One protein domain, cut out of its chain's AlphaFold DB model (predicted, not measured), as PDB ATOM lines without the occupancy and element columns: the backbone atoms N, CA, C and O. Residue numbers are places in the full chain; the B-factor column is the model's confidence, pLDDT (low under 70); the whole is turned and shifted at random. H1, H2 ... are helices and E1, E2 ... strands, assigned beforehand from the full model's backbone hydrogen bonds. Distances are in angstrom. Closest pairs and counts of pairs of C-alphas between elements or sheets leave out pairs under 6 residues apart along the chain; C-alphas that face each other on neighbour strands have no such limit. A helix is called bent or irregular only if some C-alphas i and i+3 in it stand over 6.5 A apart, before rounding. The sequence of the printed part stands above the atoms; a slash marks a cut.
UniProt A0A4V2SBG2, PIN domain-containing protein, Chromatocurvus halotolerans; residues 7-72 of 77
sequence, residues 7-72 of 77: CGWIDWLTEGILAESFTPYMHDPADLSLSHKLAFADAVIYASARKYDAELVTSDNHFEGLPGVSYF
ATOM      1  N   CYS A   7       6.262  12.208   5.251       87.69
ATOM      2  CA  CYS A   7       7.199  11.931   6.332       87.69
ATOM      3  C   CYS A   7       8.227  10.869   5.923       87.69
ATOM      4  O   CYS A   7       9.406  11.054   6.204       87.69
ATOM      5  N   GLY A   8       7.821   9.836   5.173       87.88
ATOM      6  CA  GLY A   8       8.721   8.759   4.763       87.88
ATOM      7  C   GLY A   8       9.848   9.200   3.825       87.88
ATOM      8  O   GLY A   8      11.001   8.820   4.032       87.88
ATOM      9  N   TRP A   9       9.564  10.032   2.812       84.06
ATOM     10  CA  TRP A   9      10.635  10.525   1.930       84.06
ATOM     11  C   TRP A   9      11.476  11.643   2.552       84.06
ATOM     12  O   TRP A   9      12.651  11.754   2.210       84.06
ATOM     13  N   ILE A  10      10.927  12.436   3.484       84.50
ATOM     14  CA  ILE A  10      11.722  13.406   4.255       84.50
ATOM     15  C   ILE A  10      12.696  12.674   5.184       84.50
ATOM     16  O   ILE A  10      13.873  13.015   5.187       84.50
ATOM     17  N   ASP A  11      12.242  11.649   5.913       90.50
ATOM     18  CA  ASP A  11      13.091  10.837   6.800       90.50
ATOM     19  C   ASP A  11      14.262  10.225   6.008       90.50
ATOM     20  O   ASP A  11      15.420  10.405   6.380       90.50
ATOM     21  N   TRP A  12      13.977   9.647   4.830       88.81
ATOM     22  CA  TRP A  12      15.003   9.169   3.893       88.81
ATOM     23  C   TRP A  12      15.977  10.267   3.443       88.81
ATOM     24  O   TRP A  12      17.188  10.078   3.522       88.81
ATOM     25  N   LEU A  13      15.461  11.417   2.996       83.12
ATOM     26  CA  LEU A  13      16.274  12.520   2.470       83.12
ATOM     27  C   LEU A  13      17.195  13.126   3.535       83.12
ATOM     28  O   LEU A  13      18.286  13.591   3.216       83.12
ATOM     29  N   THR A  14      16.742  13.157   4.788       86.19
ATOM     30  CA  THR A  14      17.471  13.771   5.908       86.19
ATOM     31  C   THR A  14      18.333  12.788   6.699       86.19
ATOM     32  O   THR A  14      18.807  13.154   7.772       86.19
ATOM     33  N   GLU A  15      18.524  11.562   6.198       88.25
ATOM     34  CA  GLU A  15      19.267  10.493   6.888       88.25
ATOM     35  C   GLU A  15      18.728  10.218   8.309       88.25
ATOM     36  O   GLU A  15      19.477  10.020   9.267       88.25
ATOM     37  N   GLY A  16      17.402  10.245   8.461       89.94
ATOM     38  CA  GLY A  16      16.738   9.991   9.734       89.94
ATOM     39  C   GLY A  16      16.733   8.511  10.134       89.94
ATOM     40  O   GLY A  16      17.228   7.627   9.432       89.94
ATOM     41  N   ILE A  17      16.164   8.223  11.309       94.94
ATOM     42  CA  ILE A  17      16.219   6.896  11.953       94.94
ATOM     43  C   ILE A  17      15.592   5.798  11.076       94.94
ATOM     44  O   ILE A  17      15.986   4.635  11.179       94.94
ATOM     45  N   LEU A  18      14.629   6.143  10.214       94.19
ATOM     46  CA  LEU A  18      13.941   5.184   9.346       94.19
ATOM     47  C   LEU A  18      14.433   5.226   7.892       94.19
ATOM     48  O   LEU A  18      13.885   4.503   7.057       94.19
ATOM     49  N   ALA A  19      15.467   6.007   7.566       88.38
ATOM     50  CA  ALA A  19      15.937   6.198   6.193       88.38
ATOM     51  C   ALA A  19      16.225   4.876   5.452       88.38
ATOM     52  O   ALA A  19      15.760   4.668   4.327       88.38
ATOM     53  N   GLU A  20      16.904   3.919   6.092       91.25
ATOM     54  CA  GLU A  20      17.165   2.603   5.485       91.25
ATOM     55  C   GLU A  20      15.877   1.815   5.208       91.25
ATOM     56  O   GLU A  20      15.768   1.138   4.185       91.25
ATOM     57  N   SER A  21      14.860   1.962   6.063       93.44
ATOM     58  CA  SER A  21      13.554   1.321   5.861       93.44
ATOM     59  C   SER A  21      12.815   1.899   4.655       93.44
ATOM     60  O   SER A  21      12.057   1.178   4.004       93.44
ATOM     61  N   PHE A  22      13.042   3.176   4.331       89.56
ATOM     62  CA  PHE A  22      12.399   3.848   3.201       89.56
ATOM     63  C   PHE A  22      13.159   3.724   1.872       89.56
ATOM     64  O   PHE A  22      12.561   3.893   0.807       89.56
ATOM     65  N   THR A  23      14.443   3.361   1.907       86.94
ATOM     66  CA  THR A  23      15.316   3.257   0.723       86.94
ATOM     67  C   THR A  23      14.747   2.395  -0.417       86.94
ATOM     68  O   THR A  23      14.765   2.860  -1.555       86.94
ATOM     69  N   PRO A  24      14.154   1.201  -0.189       86.56
ATOM     70  CA  PRO A  24      13.601   0.375  -1.276       86.56
ATOM     71  C   PRO A  24      12.456   1.040  -2.062       86.56
ATOM     72  O   PRO A  24      12.090   0.610  -3.165       86.56
ATOM     73  N   TYR A  25      11.853   2.082  -1.486       82.94
ATOM     74  CA  TYR A  25      10.743   2.813  -2.084       82.94
ATOM     75  C   TYR A  25      11.195   4.063  -2.850       82.94
ATOM     76  O   TYR A  25      10.428   4.539  -3.683       82.94
ATOM     77  N   MET A  26      12.429   4.535  -2.648       82.25
ATOM     78  CA  MET A  26      12.999   5.687  -3.351       82.25
ATOM     79  C   MET A  26      13.797   5.205  -4.564       82.25
ATOM     80  O   MET A  26      14.801   4.518  -4.419       82.25
ATOM     81  N   HIS A  27      13.342   5.539  -5.772       73.81
ATOM     82  CA  HIS A  27      14.061   5.241  -7.016       73.81
ATOM     83  C   HIS A  27      14.337   6.535  -7.767       73.81
ATOM     84  O   HIS A  27      13.407   7.178  -8.246       73.81
ATOM     85  N   ASP A  28      15.609   6.920  -7.818       73.69
ATOM     86  CA  ASP A  28      16.135   7.994  -8.664       73.69
ATOM     87  C   ASP A  28      15.452   9.387  -8.555       73.69
ATOM     88  O   ASP A  28      15.444  10.138  -9.535       73.69
ATOM     89  N   PRO A  29      14.905   9.820  -7.390       71.81
ATOM     90  CA  PRO A  29      14.286  11.144  -7.283       71.81
ATOM     91  C   PRO A  29      15.305  12.284  -7.446       71.81
ATOM     92  O   PRO A  29      14.952  13.364  -7.911       71.81
ATOM     93  N   ALA A  30      16.578  12.059  -7.108       74.75
ATOM     94  CA  ALA A  30      17.630  13.061  -7.278       74.75
ATOM     95  C   ALA A  30      17.914  13.347  -8.762       74.75
ATOM     96  O   ALA A  30      17.986  14.509  -9.165       74.75
ATOM     97  N   ASP A  31      17.993  12.302  -9.587       79.62
ATOM     98  CA  ASP A  31      18.245  12.441 -11.022       79.62
ATOM     99  C   ASP A  31      17.075  13.127 -11.726       79.62
ATOM    100  O   ASP A  31      17.294  14.030 -12.531       79.62
ATOM    101  N   LEU A  32      15.834  12.770 -11.376       78.00
ATOM    102  CA  LEU A  32      14.639  13.423 -11.918       78.00
ATOM    103  C   LEU A  32      14.501  14.877 -11.454       78.00
ATOM    104  O   LEU A  32      14.084  15.733 -12.237       78.00
ATOM    105  N   SER A  33      14.878  15.179 -10.208       82.19
ATOM    106  CA  SER A  33      14.926  16.557  -9.707       82.19
ATOM    107  C   SER A  33      15.888  17.400 -10.544       82.19
ATOM    108  O   SER A  33      15.527  18.491 -10.983       82.19
ATOM    109  N   LEU A  34      17.077  16.871 -10.845       79.94
ATOM    110  CA  LEU A  34      18.088  17.572 -11.635       79.94
ATOM    111  C   LEU A  34      17.725  17.668 -13.124       79.94
ATOM    112  O   LEU A  34      17.864  18.741 -13.715       79.94
ATOM    113  N   SER A  35      17.245  16.582 -13.738       84.81
ATOM    114  CA  SER A  35      16.957  16.529 -15.177       84.81
ATOM    115  C   SER A  35      15.736  17.362 -15.567       84.81
ATOM    116  O   SER A  35      15.733  17.996 -16.625       84.81
ATOM    117  N   HIS A  36      14.721  17.401 -14.702       84.19
ATOM    118  CA  HIS A  36      13.463  18.103 -14.954       84.19
ATOM    119  C   HIS A  36      13.330  19.408 -14.165       84.19
ATOM    120  O   HIS A  36      12.324  20.097 -14.305       84.19
ATOM    121  N   LYS A  37      14.348  19.780 -13.373       87.69
ATOM    122  CA  LYS A  37      14.338  20.961 -12.488       87.69
ATOM    123  C   LYS A  37      13.138  20.970 -11.536       87.69
ATOM    124  O   LYS A  37      12.598  22.026 -11.218       87.69
ATOM    125  N   LEU A  38      12.729  19.783 -11.099       88.44
ATOM    126  CA  LEU A  38      11.643  19.600 -10.148       88.44
ATOM    127  C   LEU A  38      12.159  19.835  -8.729       88.44
ATOM    128  O   LEU A  38      13.280  19.434  -8.398       88.44
ATOM    129  N   ALA A  39      11.326  20.420  -7.868       89.88
ATOM    130  CA  ALA A  39      11.579  20.347  -6.435       89.88
ATOM    131  C   ALA A  39      11.668  18.871  -6.016       89.88
ATOM    132  O   ALA A  39      11.050  18.002  -6.630       89.88
ATOM    133  N   PHE A  40      12.431  18.560  -4.969       82.44
ATOM    134  CA  PHE A  40      12.676  17.160  -4.609       82.44
ATOM    135  C   PHE A  40      11.378  16.379  -4.332       82.44
ATOM    136  O   PHE A  40      11.231  15.244  -4.775       82.44
ATOM    137  N   ALA A  41      10.398  17.023  -3.688       83.94
ATOM    138  CA  ALA A  41       9.062  16.461  -3.481       83.94
ATOM    139  C   ALA A  41       8.378  16.080  -4.806       83.94
ATOM    140  O   ALA A  41       7.861  14.973  -4.952       83.94
ATOM    141  N   ASP A  42       8.426  16.978  -5.789       89.88
ATOM    142  CA  ASP A  42       7.852  16.762  -7.114       89.88
ATOM    143  C   ASP A  42       8.571  15.630  -7.850       89.88
ATOM    144  O   ASP A  42       7.939  14.794  -8.496       89.88
ATOM    145  N   ALA A  43       9.892  15.539  -7.691       88.94
ATOM    146  CA  ALA A  43      10.682  14.460  -8.259       88.94
ATOM    147  C   ALA A  43      10.346  13.094  -7.641       88.94
ATOM    148  O   ALA A  43      10.250  12.116  -8.377       88.94
ATOM    149  N   VAL A  44      10.093  13.012  -6.328       84.94
ATOM    150  CA  VAL A  44       9.623  11.779  -5.661       84.94
ATOM    151  C   VAL A  44       8.254  11.346  -6.198       84.94
ATOM    152  O   VAL A  44       8.045  10.162  -6.488       84.94
ATOM    153  N   ILE A  45       7.327  12.295  -6.380       87.69
ATOM    154  CA  ILE A  45       6.003  12.029  -6.964       87.69
ATOM    155  C   ILE A  45       6.155  11.513  -8.401       87.69
ATOM    156  O   ILE A  45       5.588  10.474  -8.752       87.69
ATOM    157  N   TYR A  46       6.953  12.204  -9.220       90.38
ATOM    158  CA  TYR A  46       7.175  11.830 -10.614       90.38
ATOM    159  C   TYR A  46       7.857  10.465 -10.739       90.38
ATOM    160  O   TYR A  46       7.373   9.605 -11.477       90.38
ATOM    161  N   ALA A  47       8.915  10.222  -9.962       86.62
ATOM    162  CA  ALA A  47       9.621   8.945  -9.902       86.62
ATOM    163  C   ALA A  47       8.679   7.788  -9.565       86.62
ATOM    164  O   ALA A  47       8.695   6.752 -10.228       86.62
ATOM    165  N   SER A  48       7.808   7.985  -8.573       83.19
ATOM    166  CA  SER A  48       6.817   6.985  -8.173       83.19
ATOM    167  C   SER A  48       5.852   6.667  -9.318       83.19
ATOM    168  O   SER A  48       5.613   5.495  -9.611       83.19
ATOM    169  N   ALA A  49       5.350   7.690 -10.019       88.50
ATOM    170  CA  ALA A  49       4.478   7.502 -11.176       88.50
ATOM    171  C   ALA A  49       5.183   6.731 -12.306       88.50
ATOM    172  O   ALA A  49       4.604   5.813 -12.881       88.50
ATOM    173  N   ARG A  50       6.453   7.045 -12.598       88.56
ATOM    174  CA  ARG A  50       7.241   6.343 -13.626       88.56
ATOM    175  C   ARG A  50       7.560   4.896 -13.245       88.56
ATOM    176  O   ARG A  50       7.405   4.012 -14.081       88.56
ATOM    177  N   LYS A  51       7.933   4.635 -11.986       83.75
ATOM    178  CA  LYS A  51       8.260   3.290 -11.473       83.75
ATOM    179  C   LYS A  51       7.109   2.298 -11.644       83.75
ATOM    180  O   LYS A  51       7.349   1.123 -11.901       83.75
ATOM    181  N   TYR A  52       5.874   2.764 -11.479       84.69
ATOM    182  CA  TYR A  52       4.676   1.927 -11.577       84.69
ATOM    183  C   TYR A  52       3.932   2.068 -12.913       84.69
ATOM    184  O   TYR A  52       2.797   1.607 -13.000       84.69
ATOM    185  N   ASP A  53       4.546   2.696 -13.925       86.75
ATOM    186  CA  ASP A  53       3.931   2.993 -15.230       86.75
ATOM    187  C   ASP A  53       2.536   3.645 -15.109       86.75
ATOM    188  O   ASP A  53       1.590   3.340 -15.831       86.75
ATOM    189  N   ALA A  54       2.391   4.531 -14.123       90.44
ATOM    190  CA  ALA A  54       1.141   5.200 -13.790       90.44
ATOM    191  C   ALA A  54       1.098   6.610 -14.390       90.44
ATOM    192  O   ALA A  54       2.082   7.351 -14.331       90.44
ATOM    193  N   GLU A  55      -0.054   7.012 -14.925       95.25
ATOM    194  CA  GLU A  55      -0.300   8.395 -15.348       95.25
ATOM    195  C   GLU A  55      -0.305   9.340 -14.137       95.25
ATOM    196  O   GLU A  55      -0.992   9.093 -13.143       95.25
ATOM    197  N   LEU A  56       0.447  10.441 -14.223       94.19
ATOM    198  CA  LEU A  56       0.414  11.509 -13.226       94.19
ATOM    199  C   LEU A  56      -0.559  12.598 -13.680       94.19
ATOM    200  O   LEU A  56      -0.280  13.352 -14.608       94.19
ATOM    201  N   VAL A  57      -1.693  12.706 -12.996       96.06
ATOM    202  CA  VAL A  57      -2.677  13.766 -13.232       96.06
ATOM    203  C   VAL A  57      -2.462  14.894 -12.226       96.06
ATOM    204  O   VAL A  57      -2.495  14.655 -11.020       96.06
ATOM    205  N   THR A  58      -2.248  16.126 -12.693       94.88
ATOM    206  CA  THR A  58      -1.916  17.255 -11.805       94.88
ATOM    207  C   THR A  58      -2.408  18.604 -12.331       94.88
ATOM    208  O   THR A  58      -2.716  18.756 -13.507       94.88
ATOM    209  N   SER A  59      -2.485  19.600 -11.444       94.94
ATOM    210  CA  SER A  59      -2.717  21.015 -11.788       94.94
ATOM    211  C   SER A  59      -1.519  21.913 -11.470       94.94
ATOM    212  O   SER A  59      -1.624  23.142 -11.515       94.94
ATOM    213  N   ASP A  60      -0.387  21.299 -11.133       94.12
ATOM    214  CA  ASP A  60       0.889  21.973 -10.937       94.12
ATOM    215  C   ASP A  60       1.657  22.021 -12.267       94.12
ATOM    216  O   ASP A  60       1.868  20.990 -12.910       94.12
ATOM    217  N   ASN A  61       2.023  23.226 -12.706       93.69
ATOM    218  CA  ASN A  61       2.670  23.443 -13.997       93.69
ATOM    219  C   ASN A  61       4.134  22.990 -14.014       93.69
ATOM    220  O   ASN A  61       4.697  22.856 -15.097       93.69
ATOM    221  N   HIS A  62       4.749  22.702 -12.862       93.75
ATOM    222  CA  HIS A  62       6.107  22.151 -12.821       93.75
ATOM    223  C   HIS A  62       6.236  20.821 -13.581       93.75
ATOM    224  O   HIS A  62       7.318  20.490 -14.059       93.75
ATOM    225  N   PHE A  63       5.135  20.078 -13.741       94.75
ATOM    226  CA  PHE A  63       5.103  18.811 -14.474       94.75
ATOM    227  C   PHE A  63       4.644  18.947 -15.934       94.75
ATOM    228  O   PHE A  63       4.539  17.941 -16.641       94.75
ATOM    229  N   GLU A  64       4.317  20.158 -16.394       94.75
ATOM    230  CA  GLU A  64       3.775  20.375 -17.735       94.75
ATOM    231  C   GLU A  64       4.756  19.893 -18.816       94.75
ATOM    232  O   GLU A  64       5.941  20.226 -18.818       94.75
ATOM    233  N   GLY A  65       4.256  19.073 -19.746       93.06
ATOM    234  CA  GLY A  65       5.049  18.524 -20.848       93.06
ATOM    235  C   GLY A  65       5.949  17.339 -20.482       93.06
ATOM    236  O   GLY A  65       6.618  16.803 -21.368       93.06
ATOM    237  N   LEU A  66       5.961  16.888 -19.223       95.19
ATOM    238  CA  LEU A  66       6.705  15.689 -18.844       95.19
ATOM    239  C   LEU A  66       6.016  14.404 -19.354       95.19
ATOM    240  O   LEU A  66       4.785  14.309 -19.352       95.19
ATOM    241  N   PRO A  67       6.783  13.375 -19.768       94.31
ATOM    242  CA  PRO A  67       6.221  12.103 -20.216       94.31
ATOM    243  C   PRO A  67       5.300  11.453 -19.178       94.31
ATOM    244  O   PRO A  67       5.682  11.289 -18.015       94.31
ATOM    245  N   GLY A  68       4.111  11.038 -19.622       95.00
ATOM    246  CA  GLY A  68       3.108  10.377 -18.780       95.00
ATOM    247  C   GLY A  68       2.408  11.294 -17.777       95.00
ATOM    248  O   GLY A  68       1.864  10.792 -16.792       95.00
ATOM    249  N   VAL A  69       2.436  12.610 -18.013       96.81
ATOM    250  CA  VAL A  69       1.719  13.609 -17.215       96.81
ATOM    251  C   VAL A  69       0.529  14.170 -17.987       96.81
ATOM    252  O   VAL A  69       0.674  14.639 -19.115       96.81
ATOM    253  N   SER A  70      -0.628  14.199 -17.327       97.06
ATOM    254  CA  SER A  70      -1.817  14.940 -17.753       97.06
ATOM    255  C   SER A  70      -1.988  16.179 -16.876       97.06
ATOM    256  O   SER A  70      -2.404  16.093 -15.717       97.06
ATOM    257  N   TYR A  71      -1.637  17.343 -17.428       96.25
ATOM    258  CA  TYR A  71      -1.696  18.632 -16.737       96.25
ATOM    259  C   TYR A  71      -3.020  19.366 -16.999       96.25
ATOM    260  O   TYR A  71      -3.431  19.557 -18.143       96.25
ATOM    261  N   PHE A  72      -3.659  19.833 -15.926       95.44
ATOM    262  CA  PHE A  72      -4.852  20.672 -15.960       95.44
ATOM    263  C   PHE A  72      -4.534  22.075 -15.445       95.44
ATOM    264  O   PHE A  72      -4.388  22.297 -14.241       95.44
TER     265      PHE A  72
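Overview. This is residues 7 to 72 of the 77 residues of the protein "PIN domain-containing protein" of Chromatocurvus halotolerans (UniProt A0A4V2SBG2). An elongated model has its longest helix, H4, in the middle, with H3 packed crosswise on it; H1 and H2 make a corner at one end of the long axis, and the small two-stranded sheet E1 E2 lies at the other. The 66 printed residues have four named helices and then two named strands, in the order H1 H2 H3 H4 E1 E2; the sheet, E1 beside E2, is parallel, and the class is mostly helix. The whole is compact, with a radius of gyration of the C-alphas of 12.2 A, and spans 37 by 21 by 19 A.

Arrangement. Start with H1, residues 7 to 13, which touches H2, residues 19 to 25, about perpendicular at 80 degrees; their closest C-alphas, Trp 12 and Ala 19, are 3.9 A apart. Next, H3, residues 29 to 36, touches H4, residues 40 to 51, about perpendicular at 83 degrees, closest at the C-alphas of Ser 33 and Ala 43, 5.0 A. H1 and H4 are close but not clearly touching, with the C-alphas of Trp 9 and Val 44 at 7.8 A; H2 and H4 are only just apart, at 8.4 A. Look then at E1, residues 56 to 58: its Leu 56 and Ala 49 of H4 have the closest C-alphas, 6.1 A. E1 is parallel to E2, residues 69 to 71, at 15 degrees, with N 70 and O 56 within hydrogen-bond range at 2.9 A. In H1, H3 and H4 every O i to N i+4 pair is within range; H2 has 1 of 3, and 3 of 4 O i to N i+3 pairs.

Along the chain. Find C-alpha 7 at (7.199, 11.931, 6.332), where H1 begins its 9.9 A. H2 measures 10.3 A and is irregular, C-alphas 21 and 24 being 7.2 A apart; H3 measures 10.4 A. H4 runs 16.1 A from C-alpha 40 at (12.676, 17.160, -4.609). E1 measures 6.4 A, and E2 6.1 A, to C-alpha 71 at (-1.696, 18.632, -16.737).

Size, cuts and confidence. The farthest C-alphas, Ile 17 and Phe 72, are 37.6 A apart. The printed part has no cut and no long link; E1 to E2 is short, the others tight. No printed residue is under 70 in pLDDT.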